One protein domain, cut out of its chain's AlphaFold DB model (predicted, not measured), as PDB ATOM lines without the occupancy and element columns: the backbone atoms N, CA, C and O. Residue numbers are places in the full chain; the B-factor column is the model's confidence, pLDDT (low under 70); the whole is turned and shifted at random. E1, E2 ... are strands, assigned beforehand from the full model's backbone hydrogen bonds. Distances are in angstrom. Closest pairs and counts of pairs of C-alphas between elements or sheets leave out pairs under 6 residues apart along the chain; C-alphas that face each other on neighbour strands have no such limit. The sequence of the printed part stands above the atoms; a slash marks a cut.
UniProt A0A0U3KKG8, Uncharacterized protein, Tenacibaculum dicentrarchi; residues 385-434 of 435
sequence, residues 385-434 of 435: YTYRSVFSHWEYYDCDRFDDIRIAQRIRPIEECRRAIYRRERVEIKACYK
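Overview. This is residues 385 to 434 of the 435 residues of an uncharacterized protein of Tenacibaculum dicentrarchi (UniProt A0A0U3KKG8). A long, thin two-stranded hairpin, E1 side by side with E2, makes most of a rod, with a wide loop, residues 397 to 417, at one end, of which residues 398 to 416 are of low confidence. At the other end the second strand bends and runs on past the first, and a short strand, E3, sticks out there as a tail. The printed part has 50 residues with three named strands, in the order E1, E2, E3 along the chain, and no named helix; E1 and E2 form an antiparallel sheet of 2 strands, and the class is all strand. The whole is extended, with a radius of gyration of the C-alphas of 17.6 A, and its C-alphas span 58 by 19 by 16 A.

Arrangement. The sheet holds E1, residues 385 to 396, and E2, residues 418 to 429, which are antiparallel neighbours and form a hairpin. The angle between their N-to-C directions is 162 degrees. Among the C-alphas that face each other, those of Tyr 385 and Glu 428 are 4.5 A apart near one end, and those of Tyr 396 and Arg 418 are 4.4 A apart at the other. The backbones pair along the strands: N 386 and O 427 are within hydrogen-bond range at 2.9 A, and so are N 419 and O 395 at 2.9 A. E2 bends by 51 degrees at residue 426. It then runs on into E3, residues 432 to 434, across a break of 2 residues, at 44 degrees. E3 pairs with no named strand. E1 and E3 are apart, with no C-alpha of the one within 8 A of the other, and by the same test E2 and E3 are apart too.

Along the chain. E1 begins with the C-alpha of Tyr 385 at (-35.986, -30.068, -69.036) and measures 32.0 A from first to last C-alpha. E2 begins with the C-alpha of Arg 418 at (-47.661, -33.641, -40.569) and measures 32.4 A. E3, three residues, measures 7.0 A and ends with the C-alpha of Lys 434 at (-32.411, -11.839, -78.210).

Size, cuts and confidence. The outline is a rod, and the two C-alphas farthest apart, those of Asp 400 and Lys 434, are 58.4 A from each other. The printed part runs from 385 to 434 and has no cut. The link from E1 to E2 is long, with 21 residues, 397 to 417, whose C-alphas lie 13 to 21 A from the mean of all C-alphas. The link from E2 to E3 is tight, with 2 residues. The mean pLDDT of the printed part is 75.6, and the 19 residues 398 to 416 are under 70.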
ATOM      1  N   TYR A 385     -35.010 -29.770 -70.075       83.38
ATOM      2  CA  TYR A 385     -35.986 -30.068 -69.036       83.38
ATOM      3  C   TYR A 385     -35.279 -30.322 -67.713       83.38
ATOM      4  O   TYR A 385     -34.232 -30.967 -67.673       83.38
ATOM      5  N   THR A 386     -35.860 -29.823 -66.633       85.81
ATOM      6  CA  THR A 386     -35.451 -30.148 -65.267       85.81
ATOM      7  C   THR A 386     -36.673 -30.550 -64.449       85.81
ATOM      8  O   THR A 386     -37.803 -30.425 -64.917       85.81
ATOM      9  N   TYR A 387     -36.453 -31.033 -63.231       87.25
ATOM     10  CA  TYR A 387     -37.523 -31.304 -62.280       87.25
ATOM     11  C   TYR A 387     -37.446 -30.298 -61.140       87.25
ATOM     12  O   TYR A 387     -36.367 -30.067 -60.595       87.25
ATOM     13  N   ARG A 388     -38.586 -29.725 -60.757       88.62
ATOM     14  CA  ARG A 388     -38.715 -28.983 -59.499       88.62
ATOM     15  C   ARG A 388     -39.615 -29.748 -58.540       88.62
ATOM     16  O   ARG A 388     -40.595 -30.365 -58.960       88.62
ATOM     17  N   SER A 389     -39.276 -29.698 -57.259       90.19
ATOM     18  CA  SER A 389     -40.145 -30.188 -56.195       90.19
ATOM     19  C   SER A 389     -41.218 -29.142 -55.936       90.19
ATOM     20  O   SER A 389     -40.906 -28.018 -55.549       90.19
ATOM     21  N   VAL A 390     -42.475 -29.501 -56.167       90.88
ATOM     22  CA  VAL A 390     -43.624 -28.649 -55.849       90.88
ATOM     23  C   VAL A 390     -44.368 -29.293 -54.702       90.88
ATOM     24  O   VAL A 390     -44.616 -30.502 -54.726       90.88
ATOM     25  N   PHE A 391     -44.693 -28.493 -53.690       93.81
ATOM     26  CA  PHE A 391     -45.528 -28.946 -52.590       93.81
ATOM     27  C   PHE A 391     -46.833 -29.524 -53.153       93.81
ATOM     28  O   PHE A 391     -47.477 -28.908 -54.003       93.81
ATOM     29  N   SER A 392     -47.172 -30.735 -52.726       91.94
ATOM     30  CA  SER A 392     -48.354 -31.464 -53.181       91.94
ATOM     31  C   SER A 392     -49.447 -31.378 -52.124       91.94
ATOM     32  O   SER A 392     -50.501 -30.797 -52.363       91.94
ATOM     33  N   HIS A 393     -49.180 -31.925 -50.939       91.06
ATOM     34  CA  HIS A 393     -50.089 -31.901 -49.799       91.06
ATOM     35  C   HIS A 393     -49.327 -32.225 -48.509       91.06
ATOM     36  O   HIS A 393     -48.169 -32.643 -48.531       91.06
ATOM     37  N   TRP A 394     -50.006 -32.064 -47.377       86.38
ATOM     38  CA  TRP A 394     -49.559 -32.602 -46.097       86.38
ATOM     39  C   TRP A 394     -49.998 -34.060 -45.973       86.38
ATOM     40  O   TRP A 394     -51.114 -34.407 -46.354       86.38
ATOM     41  N   GLU A 395     -49.121 -34.919 -45.475       84.75
ATOM     42  CA  GLU A 395     -49.477 -36.258 -45.006       84.75
ATOM     43  C   GLU A 395     -49.439 -36.244 -43.481       84.75
ATOM     44  O   GLU A 395     -48.442 -35.820 -42.894       84.75
ATOM     45  N   TYR A 396     -50.538 -36.658 -42.857       78.19
ATOM     46  CA  TYR A 396     -50.691 -36.687 -41.405       78.19
ATOM     47  C   TYR A 396     -50.431 -38.103 -40.898       78.19
ATOM     48  O   TYR A 396     -50.884 -39.068 -41.517       78.19
ATOM     49  N   TYR A 397     -49.711 -38.220 -39.789       71.06
ATOM     50  CA  TYR A 397     -49.401 -39.494 -39.144       71.06
ATOM     51  C   TYR A 397     -49.680 -39.413 -37.643       71.06
ATOM     52  O   TYR A 397     -49.808 -38.325 -37.083       71.06
ATOM     53  N   ASP A 398     -49.833 -40.575 -37.014       69.56
ATOM     54  CA  ASP A 398     -50.064 -40.679 -35.577       69.56
ATOM     55  C   ASP A 398     -48.762 -40.365 -34.821       69.56
ATOM     56  O   ASP A 398     -47.736 -41.006 -35.054       69.56
ATOM     57  N   CYS A 399     -48.794 -39.357 -33.950       66.69
ATOM     58  CA  CYS A 399     -47.645 -38.919 -33.157       66.69
ATOM     59  C   CYS A 399     -47.222 -39.973 -32.121       66.69
ATOM     60  O   CYS A 399     -46.068 -39.990 -31.695       66.69
ATOM     61  N   ASP A 400     -48.156 -40.845 -31.723       66.12
ATOM     62  CA  ASP A 400     -48.002 -41.735 -30.572       66.12
ATOM     63  C   ASP A 400     -47.481 -43.131 -30.958       66.12
ATOM     64  O   ASP A 400     -47.273 -43.983 -30.093       66.12
ATOM     65  N   ARG A 401     -47.246 -43.400 -32.254       57.47
ATOM     66  CA  ARG A 401     -46.717 -44.688 -32.739       57.47
ATOM     67  C   ARG A 401     -45.644 -44.495 -33.804       57.47
ATOM     68  O   ARG A 401     -45.942 -44.364 -34.987       57.47
ATOM     69  N   PHE A 402     -44.386 -44.561 -33.387       50.78
ATOM     70  CA  PHE A 402     -43.228 -44.410 -34.274       50.78
ATOM     71  C   PHE A 402     -42.998 -45.571 -35.269       50.78
ATOM     72  O   PHE A 402     -42.149 -45.420 -36.142       50.78
ATOM     73  N   ASP A 403     -43.759 -46.676 -35.206       50.69
ATOM     74  CA  ASP A 403     -43.384 -47.928 -35.898       50.69
ATOM     75  C   ASP A 403     -44.433 -48.576 -36.826       50.69
ATOM     76  O   ASP A 403     -44.151 -49.633 -37.386       50.69
ATOM     77  N   ASP A 404     -45.620 -48.001 -37.064       48.72
ATOM     78  CA  ASP A 404     -46.588 -48.658 -37.968       48.72
ATOM     79  C   ASP A 404     -47.349 -47.648 -38.845       48.72
ATOM     80  O   ASP A 404     -48.283 -46.972 -38.409       48.72
ATOM     81  N   ILE A 405     -46.937 -47.537 -40.115       53.06
ATOM     82  CA  ILE A 405     -47.587 -46.709 -41.144       53.06
ATOM     83  C   ILE A 405     -48.916 -47.377 -41.520       53.06
ATOM     84  O   ILE A 405     -49.031 -48.072 -42.529       53.06
ATOM     85  N   ARG A 406     -49.950 -47.180 -40.701       50.41
ATOM     86  CA  ARG A 406     -51.334 -47.494 -41.069       50.41
ATOM     87  C   ARG A 406     -52.174 -46.234 -40.979       50.41
ATOM     88  O   ARG A 406     -52.340 -45.645 -39.918       50.41
ATOM     89  N   ILE A 407     -52.699 -45.837 -42.133       52.94
ATOM     90  CA  ILE A 407     -53.535 -44.655 -42.334       52.94
ATOM     91  C   ILE A 407     -54.834 -44.835 -41.532       52.94
ATOM     92  O   ILE A 407     -55.781 -45.472 -41.992       52.94
ATOM     93  N   ALA A 408     -54.881 -44.298 -40.313       46.97
ATOM     94  CA  ALA A 408     -56.090 -44.269 -39.502       46.97
ATOM     95  C   ALA A 408     -57.003 -43.130 -39.986       46.97
ATOM     96  O   ALA A 408     -56.673 -41.950 -39.894       46.97
ATOM     97  N   GLN A 409     -58.175 -43.486 -40.512       51.00
ATOM     98  CA  GLN A 409     -59.097 -42.591 -41.224       51.00
ATOM     99  C   GLN A 409     -59.779 -41.485 -40.390       51.00
ATOM    100  O   GLN A 409     -60.647 -40.799 -40.924       51.00
ATOM    101  N   ARG A 410     -59.443 -41.264 -39.112       50.25
ATOM    102  CA  ARG A 410     -60.113 -40.244 -38.278       50.25
ATOM    103  C   ARG A 410     -59.225 -39.727 -37.143       50.25
ATOM    104  O   ARG A 410     -59.494 -40.003 -35.981       50.25
ATOM    105  N   ILE A 411     -58.201 -38.942 -37.467       52.72
ATOM    106  CA  ILE A 411     -57.452 -38.162 -36.469       52.72
ATOM    107  C   ILE A 411     -57.695 -36.679 -36.760       52.72
ATOM    108  O   ILE A 411     -57.611 -36.251 -37.912       52.72
ATOM    109  N   ARG A 412     -58.055 -35.894 -35.733       53.28
ATOM    110  CA  ARG A 412     -58.121 -34.430 -35.851       53.28
ATOM    111  C   ARG A 412     -56.685 -33.927 -36.052       53.28
ATOM    112  O   ARG A 412     -55.875 -34.142 -35.156       53.28
ATOM    113  N   PRO A 413     -56.349 -33.314 -37.196       54.47
ATOM    114  CA  PRO A 413     -54.972 -32.953 -37.503       54.47
ATOM    115  C   PRO A 413     -54.475 -31.871 -36.536       54.47
ATOM    116  O   PRO A 413     -54.984 -30.752 -36.547       54.47
ATOM    117  N   ILE A 414     -53.484 -32.208 -35.711       61.84
ATOM    118  CA  ILE A 414     -52.653 -31.244 -34.978       61.84
ATOM    119  C   ILE A 414     -51.412 -30.928 -35.819       61.84
ATOM    120  O   ILE A 414     -50.870 -31.798 -36.499       61.84
ATOM    121  N   GLU A 415     -50.998 -29.659 -35.826       61.47
ATOM    122  CA  GLU A 415     -49.972 -29.126 -36.737       61.47
ATOM    123  C   GLU A 415     -48.596 -29.797 -36.581       61.47
ATOM    124  O   GLU A 415     -47.818 -29.835 -37.532       61.47
ATOM    125  N   GLU A 416     -48.338 -30.385 -35.413       68.75
ATOM    126  CA  GLU A 416     -47.083 -31.043 -35.042       68.75
ATOM    127  C   GLU A 416     -46.855 -32.393 -35.748       68.75
ATOM    128  O   GLU A 416     -45.712 -32.827 -35.870       68.75
ATOM    129  N   CYS A 417     -47.902 -33.037 -36.287       74.94
ATOM    130  CA  CYS A 417     -47.817 -34.398 -36.841       74.94
ATOM    131  C   CYS A 417     -48.234 -34.459 -38.308       74.94
ATOM    132  O   CYS A 417     -49.139 -35.190 -38.723       74.94
ATOM    133  N   ARG A 418     -47.547 -33.647 -39.112       81.69
ATOM    134  CA  ARG A 418     -47.661 -33.641 -40.569       81.69
ATOM    135  C   ARG A 418     -46.289 -33.563 -41.221       81.69
ATOM    136  O   ARG A 418     -45.420 -32.820 -40.775       81.69
ATOM    137  N   ARG A 419     -46.118 -34.255 -42.344       84.31
ATOM    138  CA  ARG A 419     -44.960 -34.079 -43.233       84.31
ATOM    139  C   ARG A 419     -45.390 -33.507 -44.576       84.31
ATOM    140  O   ARG A 419     -46.437 -33.870 -45.112       84.31
ATOM    141  N   ALA A 420     -44.586 -32.595 -45.115       89.00
ATOM    142  CA  ALA A 420     -44.828 -32.021 -46.432       89.00
ATOM    143  C   ALA A 420     -44.458 -33.046 -47.506       89.00
ATOM    144  O   ALA A 420     -43.304 -33.466 -47.597       89.00
ATOM    145  N   ILE A 421     -45.425 -33.419 -48.340       91.75
ATOM    146  CA  ILE A 421     -45.191 -34.260 -49.508       91.75
ATOM    147  C   ILE A 421     -44.999 -33.368 -50.724       91.75
ATOM    148  O   ILE A 421     -45.818 -32.496 -51.021       91.75
ATOM    149  N   TYR A 422     -43.913 -33.612 -51.450       93.06
ATOM    150  CA  TYR A 422     -43.569 -32.901 -52.673       93.06
ATOM    151  C   TYR A 422     -43.673 -33.846 -53.862       93.06
ATOM    152  O   TYR A 422     -43.189 -34.977 -53.817       93.06
ATOM    153  N   ARG A 423     -44.258 -33.363 -54.957       92.12
ATOM    154  CA  ARG A 423     -44.236 -34.057 -56.247       92.12
ATOM    155  C   ARG A 423     -43.178 -33.444 -57.154       92.12
ATOM    156  O   ARG A 423     -42.905 -32.244 -57.083       92.12
ATOM    157  N   ARG A 424     -42.594 -34.263 -58.028       91.50
ATOM    158  CA  ARG A 424     -41.668 -33.791 -59.061       91.50
ATOM    159  C   ARG A 424     -42.462 -33.308 -60.265       91.50
ATOM    160  O   ARG A 424     -43.166 -34.087 -60.896       91.50
ATOM    161  N   GLU A 425     -42.315 -32.036 -60.597       91.62
ATOM    162  CA  GLU A 425     -42.887 -31.448 -61.804       91.62
ATOM    163  C   GLU A 425     -41.775 -31.217 -62.829       91.62
ATOM    164  O   GLU A 425     -40.746 -30.615 -62.509       91.62
ATOM    165  N   ARG A 426     -41.973 -31.703 -64.061       89.88
ATOM    166  CA  ARG A 426     -41.055 -31.455 -65.178       89.88
ATOM    167  C   ARG A 426     -41.277 -30.037 -65.701       89.88
ATOM    168  O   ARG A 426     -42.380 -29.701 -66.110       89.88
ATOM    169  N   VAL A 427     -40.221 -29.231 -65.731       87.25
ATOM    170  CA  VAL A 427     -40.249 -27.839 -66.200       87.25
ATOM    171  C   VAL A 427     -39.279 -27.675 -67.362       87.25
ATOM    172  O   VAL A 427     -38.132 -28.123 -67.291       87.25
ATOM    173  N   GLU A 428     -39.738 -27.032 -68.434       86.75
ATOM    174  CA  GLU A 428     -38.882 -26.614 -69.542       86.75
ATOM    175  C   GLU A 428     -38.129 -25.332 -69.164       86.75
ATOM    176  O   GLU A 428     -38.719 -24.308 -68.821       86.75
ATOM    177  N   ILE A 429     -36.805 -25.381 -69.255       82.81
ATOM    178  CA  ILE A 429     -35.940 -24.208 -69.247       82.81
ATOM    179  C   ILE A 429     -35.763 -23.801 -70.706       82.81
ATOM    180  O   ILE A 429     -35.008 -24.437 -71.451       82.81
ATOM    181  N   LYS A 430     -36.486 -22.751 -71.098       83.25
ATOM    182  CA  LYS A 430     -36.431 -22.202 -72.453       83.25
ATOM    183  C   LYS A 430     -35.037 -21.673 -72.764       83.25
ATOM    184  O   LYS A 430     -34.403 -21.022 -71.930       83.25
ATOM    185  N   ALA A 431     -34.593 -21.933 -73.984       86.19
ATOM    186  CA  ALA A 431     -33.380 -21.348 -74.522       86.19
ATOM    187  C   ALA A 431     -33.466 -19.813 -74.560       86.19
ATOM    188  O   ALA A 431     -34.490 -19.254 -74.958       86.19
ATOM    189  N   CYS A 432     -32.391 -19.125 -74.167       93.56
ATOM    190  CA  CYS A 432     -32.331 -17.668 -74.255       93.56
ATOM    191  C   CYS A 432     -31.901 -17.242 -75.658       93.56
ATOM    192  O   CYS A 432     -30.852 -17.665 -76.151       93.56
ATOM    193  N   TYR A 433     -32.678 -16.351 -76.267       93.25
ATOM    194  CA  TYR A 433     -32.257 -15.592 -77.436       93.25
ATOM    195  C   TYR A 433     -32.747 -14.148 -77.367       93.25
ATOM    196  O   TYR A 433     -33.729 -13.844 -76.689       93.25
ATOM    197  N   LYS A 434     -32.051 -13.256 -78.075       94.62
ATOM    198  CA  LYS A 434     -32.411 -11.839 -78.210       94.62
ATOM    199  C   LYS A 434     -32.513 -11.465 -79.686       94.62
ATOM    200  O   LYS A 434     -31.501 -11.506 -80.385       94.62
TER     201      LYS A 434